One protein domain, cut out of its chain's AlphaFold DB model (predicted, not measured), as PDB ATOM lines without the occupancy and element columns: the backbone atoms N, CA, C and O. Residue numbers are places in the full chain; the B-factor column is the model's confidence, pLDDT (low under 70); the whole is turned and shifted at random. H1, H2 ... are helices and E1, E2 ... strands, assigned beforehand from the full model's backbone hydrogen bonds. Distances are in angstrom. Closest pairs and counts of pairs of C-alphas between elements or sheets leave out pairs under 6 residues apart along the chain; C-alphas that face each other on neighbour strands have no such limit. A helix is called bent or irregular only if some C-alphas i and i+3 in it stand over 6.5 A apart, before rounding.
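Overview. This is residues 61 to 166 of the 166 residues of the protein "SAP domain-containing protein" of Crocinitomicaceae bacterium (UniProt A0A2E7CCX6). A compact cluster of crossed helices has a small two-stranded hairpin, E1 and E2, at one end of its longest axis and the short helix H3 at the other. H4 lies nearest the middle; H1, H4 and H5 have their centres in a triangle, and H2 crosses H4. The 106 printed residues hold five named helices and two named strands, in the order H1, E1, E2, H2, H3, H4, H5; the sheet order is E1 - E2, antiparallel, and the class is mostly helix. The radius of gyration of the C-alphas is 13.9 A and the spans are 36 by 28 by 27 A, a rounded outline from which residues 113 to 118 stick out.

Along the chain. Strand E1 is residues 82 to 86, 11.9 A long, and E2 is residues 89 to 92, 10.4 A. Helix H1, residues 61 to 77, is the longest at 23.3 A and begins with C-alpha 61 at (-13.627, 12.595, -33.656). H1 is irregular, but only just, with C-alphas 64 and 67 6.9 A apart, and it has a kink of 26 degrees near residue 68. H2 is residues 95 to 104, 14.3 A, and H3 is residues 111 to 114, 5.8 A. H4, residues 124 to 136, is 16.5 A long and begins with C-alpha 124 at (-17.136, 19.221, -32.151). H5, residues 152 to 164, is 18.2 A long and ends with C-alpha 164 at (-9.306, 18.955, -21.708).

Arrangement. E1 and E2 form an antiparallel hairpin at 146 degrees, with N 83 and O 91 2.9 A apart and N 91 and O 83 3.0 A apart, both within hydrogen-bond range. The closest C-alphas of E1 and H4, those of Lys 83 and Ile 136, are 7.4 A apart. H4 is the hub, touching three helices. H2 touches H4, closest at the C-alphas of Phe 102 and Phe 128, 6.4 A, and is only just about perpendicular to it at 72 degrees. H4 and H5 form a helical hairpin, opposite ways at a shallow tilt of 30 degrees; residues 125 to 129 touch residues 159 to 163, closest at the C-alphas of Thr 125 and Lys 163, 6.9 A. H1 touches H5 with residues 66 to 73 alone, closest at the C-alphas of Ala 69 and Met 162, 6.0 A, opposite ways at 36 degrees, only just a steep tilt. H1 and H4 only just touch, with 3 pairs of C-alphas within 8 A, the closest being Ile 66 and Thr 125 at 6.3 A. H1 and H2 are near each other, and H3 touches no helix. In H2, H4 and H5 every O i to N i+4 pair is within hydrogen-bond range, in H1 11 of 13 are, and H3 is too short for such a pair.

Size, cuts and confidence. The C-alphas farthest apart, those of Ser 116 and Asp 146, are 37.4 A from each other. The printed part has no cut and ends at residue 166, the chain's last. The link from H4 to H5, residues 137 to 151, is long. Mean pLDDT of the printed part is 84.9; residues 138 to 149 and residue 166 are under 70.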
ATOM      1  N   GLU A  61     -13.730  11.734 -34.823       85.75
ATOM      2  CA  GLU A  61     -13.627  12.595 -33.656       85.75
ATOM      3  C   GLU A  61     -14.577  12.139 -32.542       85.75
ATOM      4  O   GLU A  61     -14.160  12.045 -31.386       85.75
ATOM      5  N   PHE A  62     -15.815  11.758 -32.867       90.06
ATOM      6  CA  PHE A  62     -16.704  11.154 -31.874       90.06
ATOM      7  C   PHE A  62     -16.101   9.884 -31.259       90.06
ATOM      8  O   PHE A  62     -16.021   9.771 -30.038       90.06
ATOM      9  N   GLU A  63     -15.633   8.950 -32.086       90.81
ATOM     10  CA  GLU A  63     -15.147   7.643 -31.630       90.81
ATOM     11  C   GLU A  63     -13.810   7.710 -30.891       90.81
ATOM     12  O   GLU A  63     -13.631   7.032 -29.880       90.81
ATOM     13  N   ASN A  64     -12.863   8.519 -31.372       89.94
ATOM     14  CA  ASN A  64     -11.506   8.513 -30.823       89.94
ATOM     15  C   ASN A  64     -11.307   9.511 -29.679       89.94
ATOM     16  O   ASN A  64     -10.307   9.414 -28.970       89.94
ATOM     17  N   LYS A  65     -12.216  10.478 -29.504       91.81
ATOM     18  CA  LYS A  65     -11.992  11.624 -28.611       91.81
ATOM     19  C   LYS A  65     -13.183  11.909 -27.702       91.81
ATOM     20  O   LYS A  65     -13.039  11.851 -26.483       91.81
ATOM     21  N   ILE A  66     -14.366  12.143 -28.270       94.44
ATOM     22  CA  ILE A  66     -15.551  12.543 -27.491       94.44
ATOM     23  C   ILE A  66     -16.080  11.375 -26.652       94.44
ATOM     24  O   ILE A  66     -16.225  11.502 -25.438       94.44
ATOM     25  N   TRP A  67     -16.336  10.221 -27.273       94.38
ATOM     26  CA  TRP A  67     -16.893   9.055 -26.588       94.38
ATOM     27  C   TRP A  67     -15.968   8.500 -25.491       94.38
ATOM     28  O   TRP A  67     -16.463   8.225 -24.393       94.38
ATOM     29  N   PRO A  68     -14.642   8.365 -25.695       94.38
ATOM     30  CA  PRO A  68     -13.738   7.946 -24.628       94.38
ATOM     31  C   PRO A  68     -13.728   8.915 -23.442       94.38
ATOM     32  O   PRO A  68     -13.782   8.466 -22.300       94.38
ATOM     33  N   ALA A  69     -13.724  10.230 -23.682       94.81
ATOM     34  CA  ALA A  69     -13.729  11.213 -22.599       94.81
ATOM     35  C   ALA A  69     -15.039  11.203 -21.811       94.81
ATOM     36  O   ALA A  69     -15.013  11.146 -20.579       94.81
ATOM     37  N   TYR A  70     -16.165  11.168 -22.522       93.69
ATOM     38  CA  TYR A  70     -17.489  11.033 -21.933       93.69
ATOM     39  C   TYR A  70     -17.598   9.747 -21.108       93.69
ATOM     40  O   TYR A  70     -17.915   9.781 -19.921       93.69
ATOM     41  N   SER A  71     -17.271   8.599 -21.704       91.75
ATOM     42  CA  SER A  71     -17.404   7.304 -21.031       91.75
ATOM     43  C   SER A  71     -16.468   7.176 -19.824       91.75
ATOM     44  O   SER A  71     -16.879   6.623 -18.803       91.75
ATOM     45  N   ALA A  72     -15.258   7.744 -19.884       92.38
ATOM     46  CA  ALA A  72     -14.340   7.802 -18.749       92.38
ATOM     47  C   ALA A  72     -14.897   8.631 -17.580       92.38
ATOM     48  O   ALA A  72     -14.762   8.215 -16.429       92.38
ATOM     49  N   TRP A  73     -15.548   9.768 -17.855       91.44
ATOM     50  CA  TRP A  73     -16.146  10.611 -16.815       91.44
ATOM     51  C   TRP A  73     -17.256   9.884 -16.051       91.44
ATOM     52  O   TRP A  73     -17.201   9.777 -14.824       91.44
ATOM     53  N   PHE A  74     -18.232   9.331 -16.774       87.25
ATOM     54  CA  PHE A  74     -19.369   8.631 -16.166       87.25
ATOM     55  C   PHE A  74     -18.954   7.313 -15.496       87.25
ATOM     56  O   PHE A  74     -19.519   6.931 -14.475       87.25
ATOM     57  N   SER A  75     -17.892   6.661 -15.983       87.75
ATOM     58  CA  SER A  75     -17.306   5.499 -15.297       87.75
ATOM     59  C   SER A  75     -16.618   5.872 -13.978       87.75
ATOM     60  O   SER A  75     -16.619   5.072 -13.047       87.75
ATOM     61  N   LYS A  76     -16.015   7.066 -13.886       87.31
ATOM     62  CA  LYS A  76     -15.315   7.550 -12.682       87.31
ATOM     63  C   LYS A  76     -16.282   8.033 -11.600       87.31
ATOM     64  O   LYS A  76     -16.034   7.804 -10.422       87.31
ATOM     65  N   THR A  77     -17.330   8.743 -12.002       82.06
ATOM     66  CA  THR A  77     -18.275   9.409 -11.090       82.06
ATOM     67  C   THR A  77     -19.447   8.522 -10.678       82.06
ATOM     68  O   THR A  77     -20.190   8.890  -9.780       82.06
ATOM     69  N   ASN A  78     -19.612   7.356 -11.314       77.69
ATOM     70  CA  ASN A  78     -20.744   6.441 -11.124       77.69
ATOM     71  C   ASN A  78     -22.117   7.050 -11.476       77.69
ATOM     72  O   ASN A  78     -23.147   6.410 -11.263       77.69
ATOM     73  N   TYR A  79     -22.147   8.246 -12.074       79.94
ATOM     74  CA  TYR A  79     -23.374   8.812 -12.611       79.94
ATOM     75  C   TYR A  79     -23.871   7.992 -13.796       79.94
ATOM     76  O   TYR A  79     -23.108   7.508 -14.640       79.94
ATOM     77  N   LYS A  80     -25.191   7.878 -13.882       81.69
ATOM     78  CA  LYS A  80     -25.889   7.281 -15.012       81.69
ATOM     79  C   LYS A  80     -26.929   8.251 -15.528       81.69
ATOM     80  O   LYS A  80     -27.496   9.044 -14.783       81.69
ATOM     81  N   ILE A  81     -27.154   8.166 -16.829       80.75
ATOM     82  CA  ILE A  81     -28.000   9.103 -17.546       80.75
ATOM     83  C   ILE A  81     -29.235   8.359 -17.982       80.75
ATOM     84  O   ILE A  81     -29.152   7.378 -18.726       80.75
ATOM     85  N   TYR A  82     -30.370   8.834 -17.507       82.00
ATOM     86  CA  TYR A  82     -31.657   8.230 -17.754       82.00
ATOM     87  C   TYR A  82     -32.557   9.222 -18.465       82.00
ATOM     88  O   TYR A  82     -32.454  10.426 -18.273       82.00
ATOM     89  N   LYS A  83     -33.464   8.697 -19.279       83.19
ATOM     90  CA  LYS A  83     -34.569   9.462 -19.850       83.19
ATOM     91  C   LYS A  83     -35.877   8.946 -19.280       83.19
ATOM     92  O   LYS A  83     -36.065   7.728 -19.163       83.19
ATOM     93  N   GLN A  84     -36.803   9.845 -18.974       81.94
ATOM     94  CA  GLN A  84     -38.153   9.446 -18.609       81.94
ATOM     95  C   GLN A  84     -38.914   9.022 -19.875       81.94
ATOM     96  O   GLN A  84     -39.093   9.802 -20.806       81.94
ATOM     97  N   THR A  85     -39.350   7.763 -19.937       82.81
ATOM     98  CA  THR A  85     -40.104   7.239 -21.092       82.81
ATOM     99  C   THR A  85     -41.603   7.169 -20.833       82.81
ATOM    100  O   THR A  85     -42.392   7.165 -21.779       82.81
ATOM    101  N   GLN A  86     -42.006   7.097 -19.564       80.38
ATOM    102  CA  GLN A  86     -43.396   7.116 -19.097       80.38
ATOM    103  C   GLN A  86     -43.445   7.767 -17.706       80.38
ATOM    104  O   GLN A  86     -42.398   7.866 -17.059       80.38
ATOM    105  N   PRO A  87     -44.628   8.164 -17.197       82.75
ATOM    106  CA  PRO A  87     -44.752   8.616 -15.817       82.75
ATOM    107  C   PRO A  87     -44.151   7.583 -14.864       82.75
ATOM    108  O   PRO A  87     -44.563   6.424 -14.860       82.75
ATOM    109  N   PHE A  88     -43.165   8.011 -14.081       78.12
ATOM    110  CA  PHE A  88     -42.434   7.159 -13.143       78.12
ATOM    111  C   PHE A  88     -41.692   5.962 -13.768       78.12
ATOM    112  O   PHE A  88     -41.470   4.952 -13.096       78.12
ATOM    113  N   LYS A  89     -41.306   6.047 -15.047       81.56
ATOM    114  CA  LYS A  89     -40.456   5.048 -15.703       81.56
ATOM    115  C   LYS A  89     -39.288   5.713 -16.415       81.56
ATOM    116  O   LYS A  89     -39.483   6.521 -17.324       81.56
ATOM    117  N   TRP A  90     -38.094   5.260 -16.069       82.69
ATOM    118  CA  TRP A  90     -36.842   5.743 -16.624       82.69
ATOM    119  C   TRP A  90     -36.087   4.612 -17.313       82.69
ATOM    120  O   TRP A  90     -36.180   3.443 -16.933       82.69
ATOM    121  N   GLU A  91     -35.373   4.957 -18.378       85.50
ATOM    122  CA  GLU A  91     -34.524   4.031 -19.121       85.50
ATOM    123  C   GLU A  91     -33.139   4.645 -19.297       85.50
ATOM    124  O   GLU A  91     -33.018   5.836 -19.586       85.50
ATOM    125  N   LEU A  92     -32.097   3.828 -19.123       85.75
ATOM    126  CA  LEU A  92     -30.718   4.263 -19.319       85.75
ATOM    127  C   LEU A  92     -30.525   4.687 -20.779       85.75
ATOM    128  O   LEU A  92     -30.819   3.917 -21.701       85.75
ATOM    129  N   VAL A  93     -29.996   5.888 -20.992       87.75
ATOM    130  CA  VAL A  93     -29.695   6.389 -22.330       87.75
ATOM    131  C   VAL A  93     -28.530   5.586 -22.906       87.75
ATOM    132  O   VAL A  93     -27.439   5.510 -22.339       87.75
ATOM    133  N   SER A  94     -28.769   4.946 -24.049       90.31
ATOM    134  CA  SER A  94     -27.775   4.080 -24.684       90.31
ATOM    135  C   SER A  94     -26.714   4.878 -25.451       90.31
ATOM    136  O   SER A  94     -26.978   5.966 -25.960       90.31
ATOM    137  N   ARG A  95     -25.524   4.285 -25.641       91.06
ATOM    138  CA  ARG A  95     -24.475   4.833 -26.525       91.06
ATOM    139  C   ARG A  95     -25.012   5.191 -27.912       91.06
ATOM    140  O   ARG A  95     -24.702   6.258 -28.427       91.06
ATOM    141  N   SER A  96     -25.779   4.287 -28.520       90.12
ATOM    142  CA  SER A  96     -26.308   4.486 -29.871       90.12
ATOM    143  C   SER A  96     -27.253   5.680 -29.930       90.12
ATOM    144  O   SER A  96     -27.198   6.452 -30.875       90.12
ATOM    145  N   GLU A  97     -28.071   5.875 -28.897       90.94
ATOM    146  CA  GLU A  97     -28.965   7.026 -28.803       90.94
ATOM    147  C   GLU A  97     -28.201   8.343 -28.643       90.94
ATOM    148  O   GLU A  97     -28.511   9.309 -29.337       90.94
ATOM    149  N   ILE A  98     -27.153   8.371 -27.815       92.19
ATOM    150  CA  ILE A  98     -26.267   9.540 -27.681       92.19
ATOM    151  C   ILE A  98     -25.619   9.873 -29.029       92.19
ATOM    152  O   ILE A  98     -25.641  11.022 -29.467       92.19
ATOM    153  N   GLN A  99     -25.082   8.862 -29.715       92.81
ATOM    154  CA  GLN A  99     -24.442   9.020 -31.019       92.81
ATOM    155  C   GLN A  99     -25.431   9.507 -32.087       92.81
ATOM    156  O   GLN A  99     -25.125  10.423 -32.846       92.81
ATOM    157  N   GLU A 100     -26.630   8.931 -32.146       91.19
ATOM    158  CA  GLU A 100     -27.670   9.364 -33.079       91.19
ATOM    159  C   GLU A 100     -28.149  10.787 -32.809       91.19
ATOM    160  O   GLU A 100     -28.395  11.530 -33.761       91.19
ATOM    161  N   THR A 101     -28.289  11.159 -31.537       91.75
ATOM    162  CA  THR A 101     -28.680  12.513 -31.136       91.75
ATOM    163  C   THR A 101     -27.604  13.498 -31.561       91.75
ATOM    164  O   THR A 101     -27.913  14.469 -32.244       91.75
ATOM    165  N   PHE A 102     -26.331  13.192 -31.289       93.19
ATOM    166  CA  PHE A 102     -25.209  14.024 -31.711       93.19
ATOM    167  C   PHE A 102     -25.131  14.194 -33.232       93.19
ATOM    168  O   PHE A 102     -24.990  15.309 -33.720       93.19
ATOM    169  N   ASN A 103     -25.300  13.110 -33.993       90.81
ATOM    170  CA  ASN A 103     -25.256  13.151 -35.458       90.81
ATOM    171  C   ASN A 103     -26.385  13.985 -36.082       90.81
ATOM    172  O   ASN A 103     -26.244  14.470 -37.204       90.81
ATOM    173  N   LYS A 104     -27.528  14.102 -35.395       91.81
ATOM    174  CA  LYS A 104     -28.697  14.871 -35.855       91.81
ATOM    175  C   LYS A 104     -28.715  16.297 -35.299       91.81
ATOM    176  O   LYS A 104     -29.509  17.106 -35.778       91.81
ATOM    177  N   TYR A 105     -27.893  16.584 -34.294       92.19
ATOM    178  CA  TYR A 105     -27.893  17.860 -33.600       92.19
ATOM    179  C   TYR A 105     -27.299  18.969 -34.470       92.19
ATOM    180  O   TYR A 105     -26.251  18.813 -35.095       92.19
ATOM    181  N   ASP A 106     -27.984  20.107 -34.494       91.38
ATOM    182  CA  ASP A 106     -27.596  21.292 -35.249       91.38
ATOM    183  C   ASP A 106     -27.646  22.504 -34.316       91.38
ATOM    184  O   ASP A 106     -28.698  23.123 -34.136       91.38
ATOM    185  N   TYR A 107     -26.493  22.837 -33.732       91.56
ATOM    186  CA  TYR A 107     -26.348  23.929 -32.762       91.56
ATOM    187  C   TYR A 107     -26.796  25.290 -33.320       91.56
ATOM    188  O   TYR A 107     -27.207  26.176 -32.572       91.56
ATOM    189  N   SER A 108     -26.768  25.477 -34.648       91.19
ATOM    190  CA  SER A 108     -27.217  26.727 -35.276       91.19
ATOM    191  C   SER A 108     -28.725  26.955 -35.137       91.19
ATOM    192  O   SER A 108     -29.190  28.089 -35.245       91.19
ATOM    193  N   LYS A 109     -29.482  25.884 -34.871       92.50
ATOM    194  CA  LYS A 109     -30.930  25.903 -34.640       92.50
ATOM    195  C   LYS A 109     -31.304  25.847 -33.159       92.50
ATOM    196  O   LYS A 109     -32.496  25.897 -32.859       92.50
ATOM    197  N   SER A 110     -30.325  25.741 -32.257       90.19
ATOM    198  CA  SER A 110     -30.579  25.711 -30.817       90.19
ATOM    199  C   SER A 110     -31.252  27.017 -30.365       90.19
ATOM    200  O   SER A 110     -30.830  28.104 -30.785       90.19
ATOM    201  N   PRO A 111     -32.269  26.971 -29.484       88.00
ATOM    202  CA  PRO A 111     -32.863  28.166 -28.893       88.00
ATOM    203  C   PRO A 111     -31.847  28.996 -28.095       88.00
ATOM    204  O   PRO A 111     -32.064  30.199 -27.935       88.00
ATOM    205  N   LEU A 112     -30.722  28.401 -27.669       89.12
ATOM    206  CA  LEU A 112     -29.605  29.098 -27.023       89.12
ATOM    207  C   LEU A 112     -28.990  30.180 -27.918       89.12
ATOM    208  O   LEU A 112     -28.406  31.137 -27.419       89.12
ATOM    209  N   ARG A 113     -29.167  30.093 -29.241       93.06
ATOM    210  CA  ARG A 113     -28.704  31.128 -30.176       93.06
ATOM    211  C   ARG A 113     -29.454  32.455 -30.046       93.06
ATOM    212  O   ARG A 113     -28.984  33.456 -30.578       93.06
ATOM    213  N   ASN A 114     -30.575  32.480 -29.325       90.31
ATOM    214  CA  ASN A 114     -31.280  33.716 -28.987       90.31
ATOM    215  C   ASN A 114     -30.656  34.454 -27.790       90.31
ATOM    216  O   ASN A 114     -31.009  35.610 -27.554       90.31
ATOM    217  N   ASP A 115     -29.747  33.816 -27.045       89.56
ATOM    218  CA  ASP A 115     -29.059  34.410 -25.901       89.56
ATOM    219  C   ASP A 115     -27.613  34.780 -26.265       89.56
ATOM    220  O   ASP A 115     -26.772  33.930 -26.558       89.56
ATOM    221  N   SER A 116     -27.307  36.080 -26.228       89.06
ATOM    222  CA  SER A 116     -25.969  36.607 -26.525       89.06
ATOM    223  C   SER A 116     -24.907  36.251 -25.482       89.06
ATOM    224  O   SER A 116     -23.718  36.407 -25.757       89.06
ATOM    225  N   LEU A 117     -25.315  35.829 -24.283       89.56
ATOM    226  CA  LEU A 117     -24.404  35.424 -23.214       89.56
ATOM    227  C   LEU A 117     -23.958  33.967 -23.356       89.56
ATOM    228  O   LEU A 117     -22.950  33.593 -22.761       89.56
ATOM    229  N   VAL A 118     -24.666  33.160 -24.155       86.00
ATOM    230  CA  VAL A 118     -24.317  31.757 -24.384       86.00
ATOM    231  C   VAL A 118     -23.336  31.656 -25.560       86.00
ATOM    232  O   VAL A 118     -23.716  31.938 -26.707       86.00
ATOM    233  N   PRO A 119     -22.078  31.229 -25.328       89.12
ATOM    234  CA  PRO A 119     -21.078  31.099 -26.386       89.12
ATOM    235  C   PRO A 119     -21.556  30.189 -27.520       89.12
ATOM    236  O   PRO A 119     -22.273  29.221 -27.280       89.12
ATOM    237  N   VAL A 120     -21.156  30.487 -28.758       91.69
ATOM    238  CA  VAL A 120     -21.425  29.612 -29.911       91.69
ATOM    239  C   VAL A 120     -20.377  28.494 -29.932       91.69
ATOM    240  O   VAL A 120     -19.185  28.814 -29.909       91.69
ATOM    241  N   PRO A 121     -20.773  27.211 -30.016       92.12
ATOM    242  CA  PRO A 121     -19.829  26.106 -30.135       92.12
ATOM    243  C   PRO A 121     -18.909  26.250 -31.353       92.12
ATOM    244  O   PRO A 121     -19.374  26.385 -32.486       92.12
ATOM    245  N   THR A 122     -17.598  26.177 -31.133       90.12
ATOM    246  CA  THR A 122     -16.578  26.276 -32.195       90.12
ATOM    247  C   THR A 122     -15.914  24.940 -32.510       90.12
ATOM    248  O   THR A 122     -15.391  24.751 -33.608       90.12
ATOM    249  N   THR A 123     -15.972  23.986 -31.578       90.31
ATOM    250  CA  THR A 123     -15.415  22.635 -31.731       90.31
ATOM    251  C   THR A 123     -16.509  21.569 -31.705       90.31
ATOM    252  O   THR A 123     -17.593  21.784 -31.160       90.31
ATOM    253  N   ARG A 124     -16.226  20.377 -32.249       90.50
ATOM    254  CA  ARG A 124     -17.136  19.221 -32.151       90.50
ATOM    255  C   ARG A 124     -17.396  18.810 -30.703       90.50
ATOM    256  O   ARG A 124     -18.521  18.443 -30.381       90.50
ATOM    257  N   THR A 125     -16.396  18.915 -29.830       93.75
ATOM    258  CA  THR A 125     -16.573  18.675 -28.393       93.75
ATOM    259  C   THR A 125     -17.539  19.680 -27.772       93.75
ATOM    260  O   THR A 125     -18.422  19.279 -27.024       93.75
ATOM    261  N   GLU A 126     -17.434  20.971 -28.099       93.69
ATOM    262  CA  GLU A 126     -18.385  21.981 -27.610       93.69
ATOM    263  C   GLU A 126     -19.801  21.744 -28.137       93.69
ATOM    264  O   GLU A 126     -20.754  21.878 -27.376       93.69
ATOM    265  N   GLN A 127     -19.942  21.326 -29.397       93.94
ATOM    266  CA  GLN A 127     -21.242  20.936 -29.953       93.94
ATOM    267  C   GLN A 127     -21.821  19.724 -29.218       93.94
ATOM    268  O   GLN A 127     -23.020  19.679 -28.964       93.94
ATOM    269  N   PHE A 128     -20.979  18.750 -28.858       94.56
ATOM    270  CA  PHE A 128     -21.405  17.592 -28.077       94.56
ATOM    271  C   PHE A 128     -21.849  17.994 -26.671       94.56
ATOM    272  O   PHE A 128     -22.866  17.497 -26.206       94.56
ATOM    273  N   ILE A 129     -21.116  18.893 -26.009       94.25
ATOM    274  CA  ILE A 129     -21.478  19.412 -24.685       94.25
ATOM    275  C   ILE A 129     -22.826  20.146 -24.749       94.25
ATOM    276  O   ILE A 129     -23.695  19.860 -23.932       94.25
ATOM    277  N   GLU A 130     -23.026  21.044 -25.722       93.56
ATOM    278  CA  GLU A 130     -24.295  21.776 -25.882       93.56
ATOM    279  C   GLU A 130     -25.461  20.804 -26.133       93.56
ATOM    280  O   GLU A 130     -26.443  20.817 -25.394       93.56
ATOM    281  N   MET A 131     -25.297  19.879 -27.088       93.44
ATOM    282  CA  MET A 131     -26.264  18.809 -27.366       93.44
ATOM    283  C   MET A 131     -26.580  17.983 -26.125       93.44
ATOM    284  O   MET A 131     -27.738  17.662 -25.866       93.44
ATOM    285  N   PHE A 132     -25.548  17.623 -25.364       92.19
ATOM    286  CA  PHE A 132     -25.697  16.804 -24.183       92.19
ATOM    287  C   PHE A 132     -26.617  17.485 -23.178       92.19
ATOM    288  O   PHE A 132     -27.619  16.885 -22.815       92.19
ATOM    289  N   PHE A 133     -26.353  18.734 -22.793       89.50
ATOM    290  CA  PHE A 133     -27.203  19.448 -21.835       89.50
ATOM    291  C   PHE A 133     -28.595  19.779 -22.386       89.50
ATOM    292  O   PHE A 133     -29.568  19.729 -21.638       89.50
ATOM    293  N   GLU A 134     -28.720  20.079 -23.681       87.31
ATOM    294  CA  GLU A 134     -30.003  20.464 -24.277       87.31
ATOM    295  C   GLU A 134     -30.939  19.268 -24.516       87.31
ATOM    296  O   GLU A 134     -32.150  19.381 -24.343       87.31
ATOM    297  N   CYS A 135     -30.400  18.127 -24.952       87.31
ATOM    298  CA  CYS A 135     -31.204  17.014 -25.469       87.31
ATOM    299  C   CYS A 135     -31.212  15.770 -24.580       87.31
ATOM    300  O   CYS A 135     -32.135  14.964 -24.684       87.31
ATOM    301  N   ILE A 136     -30.174  15.560 -23.771       85.25
ATOM    302  CA  ILE A 136     -29.964  14.293 -23.052       85.25
ATOM    303  C   ILE A 136     -29.934  14.523 -21.543       85.25
ATOM    304  O   ILE A 136     -30.503  13.759 -20.773       85.25
ATOM    305  N   GLY A 137     -29.256  15.581 -21.136       70.06
ATOM    306  CA  GLY A 137     -28.866  15.875 -19.781       70.06
ATOM    307  C   GLY A 137     -29.695  16.967 -19.130       70.06
ATOM    308  O   GLY A 137     -29.140  17.789 -18.411       70.06
ATOM    309  N   GLY A 138     -30.987  17.033 -19.445       56.88
ATOM    310  CA  GLY A 138     -31.896  18.060 -18.933       56.88
ATOM    311  C   GLY A 138     -32.695  17.639 -17.696       56.88
ATOM    312  O   GLY A 138     -33.101  18.499 -16.924       56.88
ATOM    313  N   GLU A 139     -32.899  16.336 -17.474       55.50
ATOM    314  CA  GLU A 139     -33.695  15.814 -16.355       55.50
ATOM    315  C   GLU A 139     -32.923  14.691 -15.648       55.50
ATOM    316  O   GLU A 139     -32.893  13.545 -16.093       55.50
ATOM    317  N   TRP A 140     -32.264  15.049 -14.545       59.56
ATOM    318  CA  TRP A 140     -31.413  14.168 -13.728       59.56
ATOM    319  C   TRP A 140     -32.146  13.532 -12.551       59.56
ATOM    320  O   TRP A 140     -31.534  12.888 -11.699       59.56
ATOM    321  N   ASP A 141     -33.461  13.711 -12.525       47.78
ATOM    322  CA  ASP A 141     -34.334  13.259 -11.462       47.78
ATOM    323  C   ASP A 141     -34.686  11.786 -11.683       47.78
ATOM    324  O   ASP A 141     -35.780  11.439 -12.140       47.78
ATOM    325  N   GLU A 142     -33.752  10.895 -11.350       54.66
ATOM    326  CA  GLU A 142     -34.129   9.545 -10.942       54.66
ATOM    327  C   GLU A 142     -33.675   9.266  -9.497       54.66
ATOM    328  O   GLU A 142     -32.510   9.492  -9.165       54.66
ATOM    329  N   PRO A 143     -34.548   8.695  -8.640       52.16
ATOM    330  CA  PRO A 143     -34.230   8.278  -7.267       52.16
ATOM    331  C   PRO A 143     -33.179   7.153  -7.129       52.16
ATOM    332  O   PRO A 143     -33.018   6.631  -6.032       52.16
ATOM    333  N   GLN A 144     -32.510   6.735  -8.213       53.50
ATOM    334  CA  GLN A 144     -31.570   5.598  -8.247       53.50
ATOM    335  C   GLN A 144     -30.084   5.992  -8.315       53.50
ATOM    336  O   GLN A 144     -29.223   5.111  -8.258       53.50
ATOM    337  N   ASN A 145     -29.755   7.281  -8.434       58.19
ATOM    338  CA  ASN A 145     -28.415   7.737  -8.071       58.19
ATOM    339  C   ASN A 145     -28.387   7.796  -6.536       58.19
ATOM    340  O   ASN A 145     -28.740   8.817  -5.952       58.19
ATOM    341  N   ASP A 146     -28.036   6.673  -5.901       54.41
ATOM    342  CA  ASP A 146     -28.084   6.459  -4.440       54.41
ATOM    343  C   ASP A 146     -27.292   7.513  -3.622       54.41
ATOM    344  O   ASP A 146     -27.483   7.622  -2.409       54.41
ATOM    345  N   ASP A 147     -26.444   8.328  -4.270       55.06
ATOM    346  CA  ASP A 147     -25.346   9.036  -3.603       55.06
ATOM    347  C   ASP A 147     -25.297  10.566  -3.825       55.06
ATOM    348  O   ASP A 147     -24.408  11.219  -3.274       55.06
ATOM    349  N   GLY A 148     -26.217  11.179  -4.581       58.44
ATOM    350  CA  GLY A 148     -26.270  12.646  -4.688       58.44
ATOM    351  C   GLY A 148     -26.789  13.214  -6.006       58.44
ATOM    352  O   GLY A 148     -26.705  12.594  -7.064       58.44
ATOM    353  N   GLU A 149     -27.320  14.434  -5.920       68.06
ATOM    354  CA  GLU A 149     -27.730  15.245  -7.068       68.06
ATOM    355  C   GLU A 149     -26.507  15.626  -7.915       68.06
ATOM    356  O   GLU A 149     -25.431  15.896  -7.379       68.06
ATOM    357  N   TRP A 150     -26.657  15.658  -9.240       76.88
ATOM    358  CA  TRP A 150     -25.602  16.148 -10.126       76.88
ATOM    359  C   TRP A 150     -25.542  17.677 -10.043       76.88
ATOM    360  O   TRP A 150     -26.405  18.380 -10.578       76.88
ATOM    361  N   THR A 151     -24.554  18.198  -9.319       81.56
ATOM    362  CA  THR A 151     -24.488  19.618  -8.957       81.56
ATOM    363  C   THR A 151     -23.935  20.482 -10.089       81.56
ATOM    364  O   THR A 151     -23.291  19.999 -11.018       81.56
ATOM    365  N   GLU A 152     -24.097  21.803  -9.979       84.50
ATOM    366  CA  GLU A 152     -23.425  22.756 -10.875       84.50
ATOM    367  C   GLU A 152     -21.891  22.580 -10.860       84.50
ATOM    368  O   GLU A 152     -21.231  22.754 -11.885       84.50
ATOM    369  N   SER A 153     -21.310  22.180  -9.720       88.38
ATOM    370  CA  SER A 153     -19.879  21.860  -9.635       88.38
ATOM    371  C   SER A 153     -19.534  20.668 -10.524       88.38
ATOM    372  O   SER A 153     -18.621  20.760 -11.341       88.38
ATOM    373  N   ASP A 154     -20.304  19.584 -10.440       87.31
ATOM    374  CA  ASP A 154     -20.074  18.378 -11.239       87.31
ATOM    375  C   ASP A 154     -20.279  18.634 -12.738       87.31
ATOM    376  O   ASP A 154     -19.564  18.073 -13.572       87.31
ATOM    377  N   GLN A 155     -21.230  19.503 -13.093       88.81
ATOM    378  CA  GLN A 155     -21.437  19.955 -14.470       88.81
ATOM    379  C   GLN A 155     -20.220  20.730 -14.983       88.81
ATOM    380  O   GLN A 155     -19.721  20.451 -16.076       88.81
ATOM    381  N   ASN A 156     -19.700  21.667 -14.189       91.31
ATOM    382  CA  ASN A 156     -18.512  22.441 -14.541       91.31
ATOM    383  C   ASN A 156     -17.263  21.556 -14.663       91.31
ATOM    384  O   ASN A 156     -16.480  21.724 -15.603       91.31
ATOM    385  N   GLU A 157     -17.084  20.584 -13.767       92.81
ATOM    386  CA  GLU A 157     -15.977  19.630 -13.851       92.81
ATOM    387  C   GLU A 157     -16.108  18.701 -15.064       92.81
ATOM    388  O   GLU A 157     -15.112  18.461 -15.753       92.81
ATOM    389  N   PHE A 158     -17.321  18.243 -15.389       92.62
ATOM    390  CA  PHE A 158     -17.588  17.482 -16.609       92.62
ATOM    391  C   PHE A 158     -17.224  18.288 -17.862       92.62
ATOM    392  O   PHE A 158     -16.512  17.788 -18.735       92.62
ATOM    393  N   ILE A 159     -17.657  19.551 -17.942       93.31
ATOM    394  CA  ILE A 159     -17.325  20.448 -19.058       93.31
ATOM    395  C   ILE A 159     -15.807  20.617 -19.167       93.31
ATOM    396  O   ILE A 159     -15.258  20.504 -20.266       93.31
ATOM    397  N   ALA A 160     -15.118  20.861 -18.051       94.88
ATOM    398  CA  ALA A 160     -13.666  21.012 -18.027       94.88
ATOM    399  C   ALA A 160     -12.948  19.730 -18.480       94.88
ATOM    400  O   ALA A 160     -12.028  19.800 -19.295       94.88
ATOM    401  N   HIS A 161     -13.401  18.561 -18.019       94.75
ATOM    402  CA  HIS A 161     -12.874  17.256 -18.424       94.75
ATOM    403  C   HIS A 161     -13.060  16.998 -19.921       94.75
ATOM    404  O   HIS A 161     -12.112  16.616 -20.606       94.75
ATOM    405  N   MET A 162     -14.255  17.263 -20.452       94.88
ATOM    406  CA  MET A 162     -14.527  17.126 -21.883       94.88
ATOM    407  C   MET A 162     -13.680  18.097 -22.709       94.88
ATOM    408  O   MET A 162     -13.128  17.715 -23.736       94.88
ATOM    409  N   LYS A 163     -13.515  19.346 -22.264       92.50
ATOM    410  CA  LYS A 163     -12.677  20.331 -22.964       92.50
ATOM    411  C   LYS A 163     -11.181  20.031 -22.871       92.50
ATOM    412  O   LYS A 163     -10.454  20.397 -23.784       92.50
ATOM    413  N   ALA A 164     -10.712  19.343 -21.833       90.44
ATOM    414  CA  ALA A 164      -9.306  18.955 -21.708       90.44
ATOM    415  C   ALA A 164      -8.867  17.923 -22.761       90.44
ATOM    416  O   ALA A 164      -7.674  17.800 -23.036       90.44
ATOM    417  N   VAL A 165      -9.817  17.188 -23.346       75.94
ATOM    418  CA  VAL A 165      -9.551  16.265 -24.455       75.94
ATOM    419  C   VAL A 165      -9.835  16.876 -25.828       75.94
ATOM    420  O   VAL A 165      -9.587  16.193 -26.820       75.94
ATOM    421  N   ALA A 166     -10.404  18.092 -25.885       66.31
ATOM    422  CA  ALA A 166     -10.756  18.844 -27.097       66.31
ATOM    423  C   ALA A 166      -9.513  19.396 -27.814       66.31
ATOM    424  O   ALA A 166      -9.544  19.405 -29.066       66.31
TER     425      ALA A 166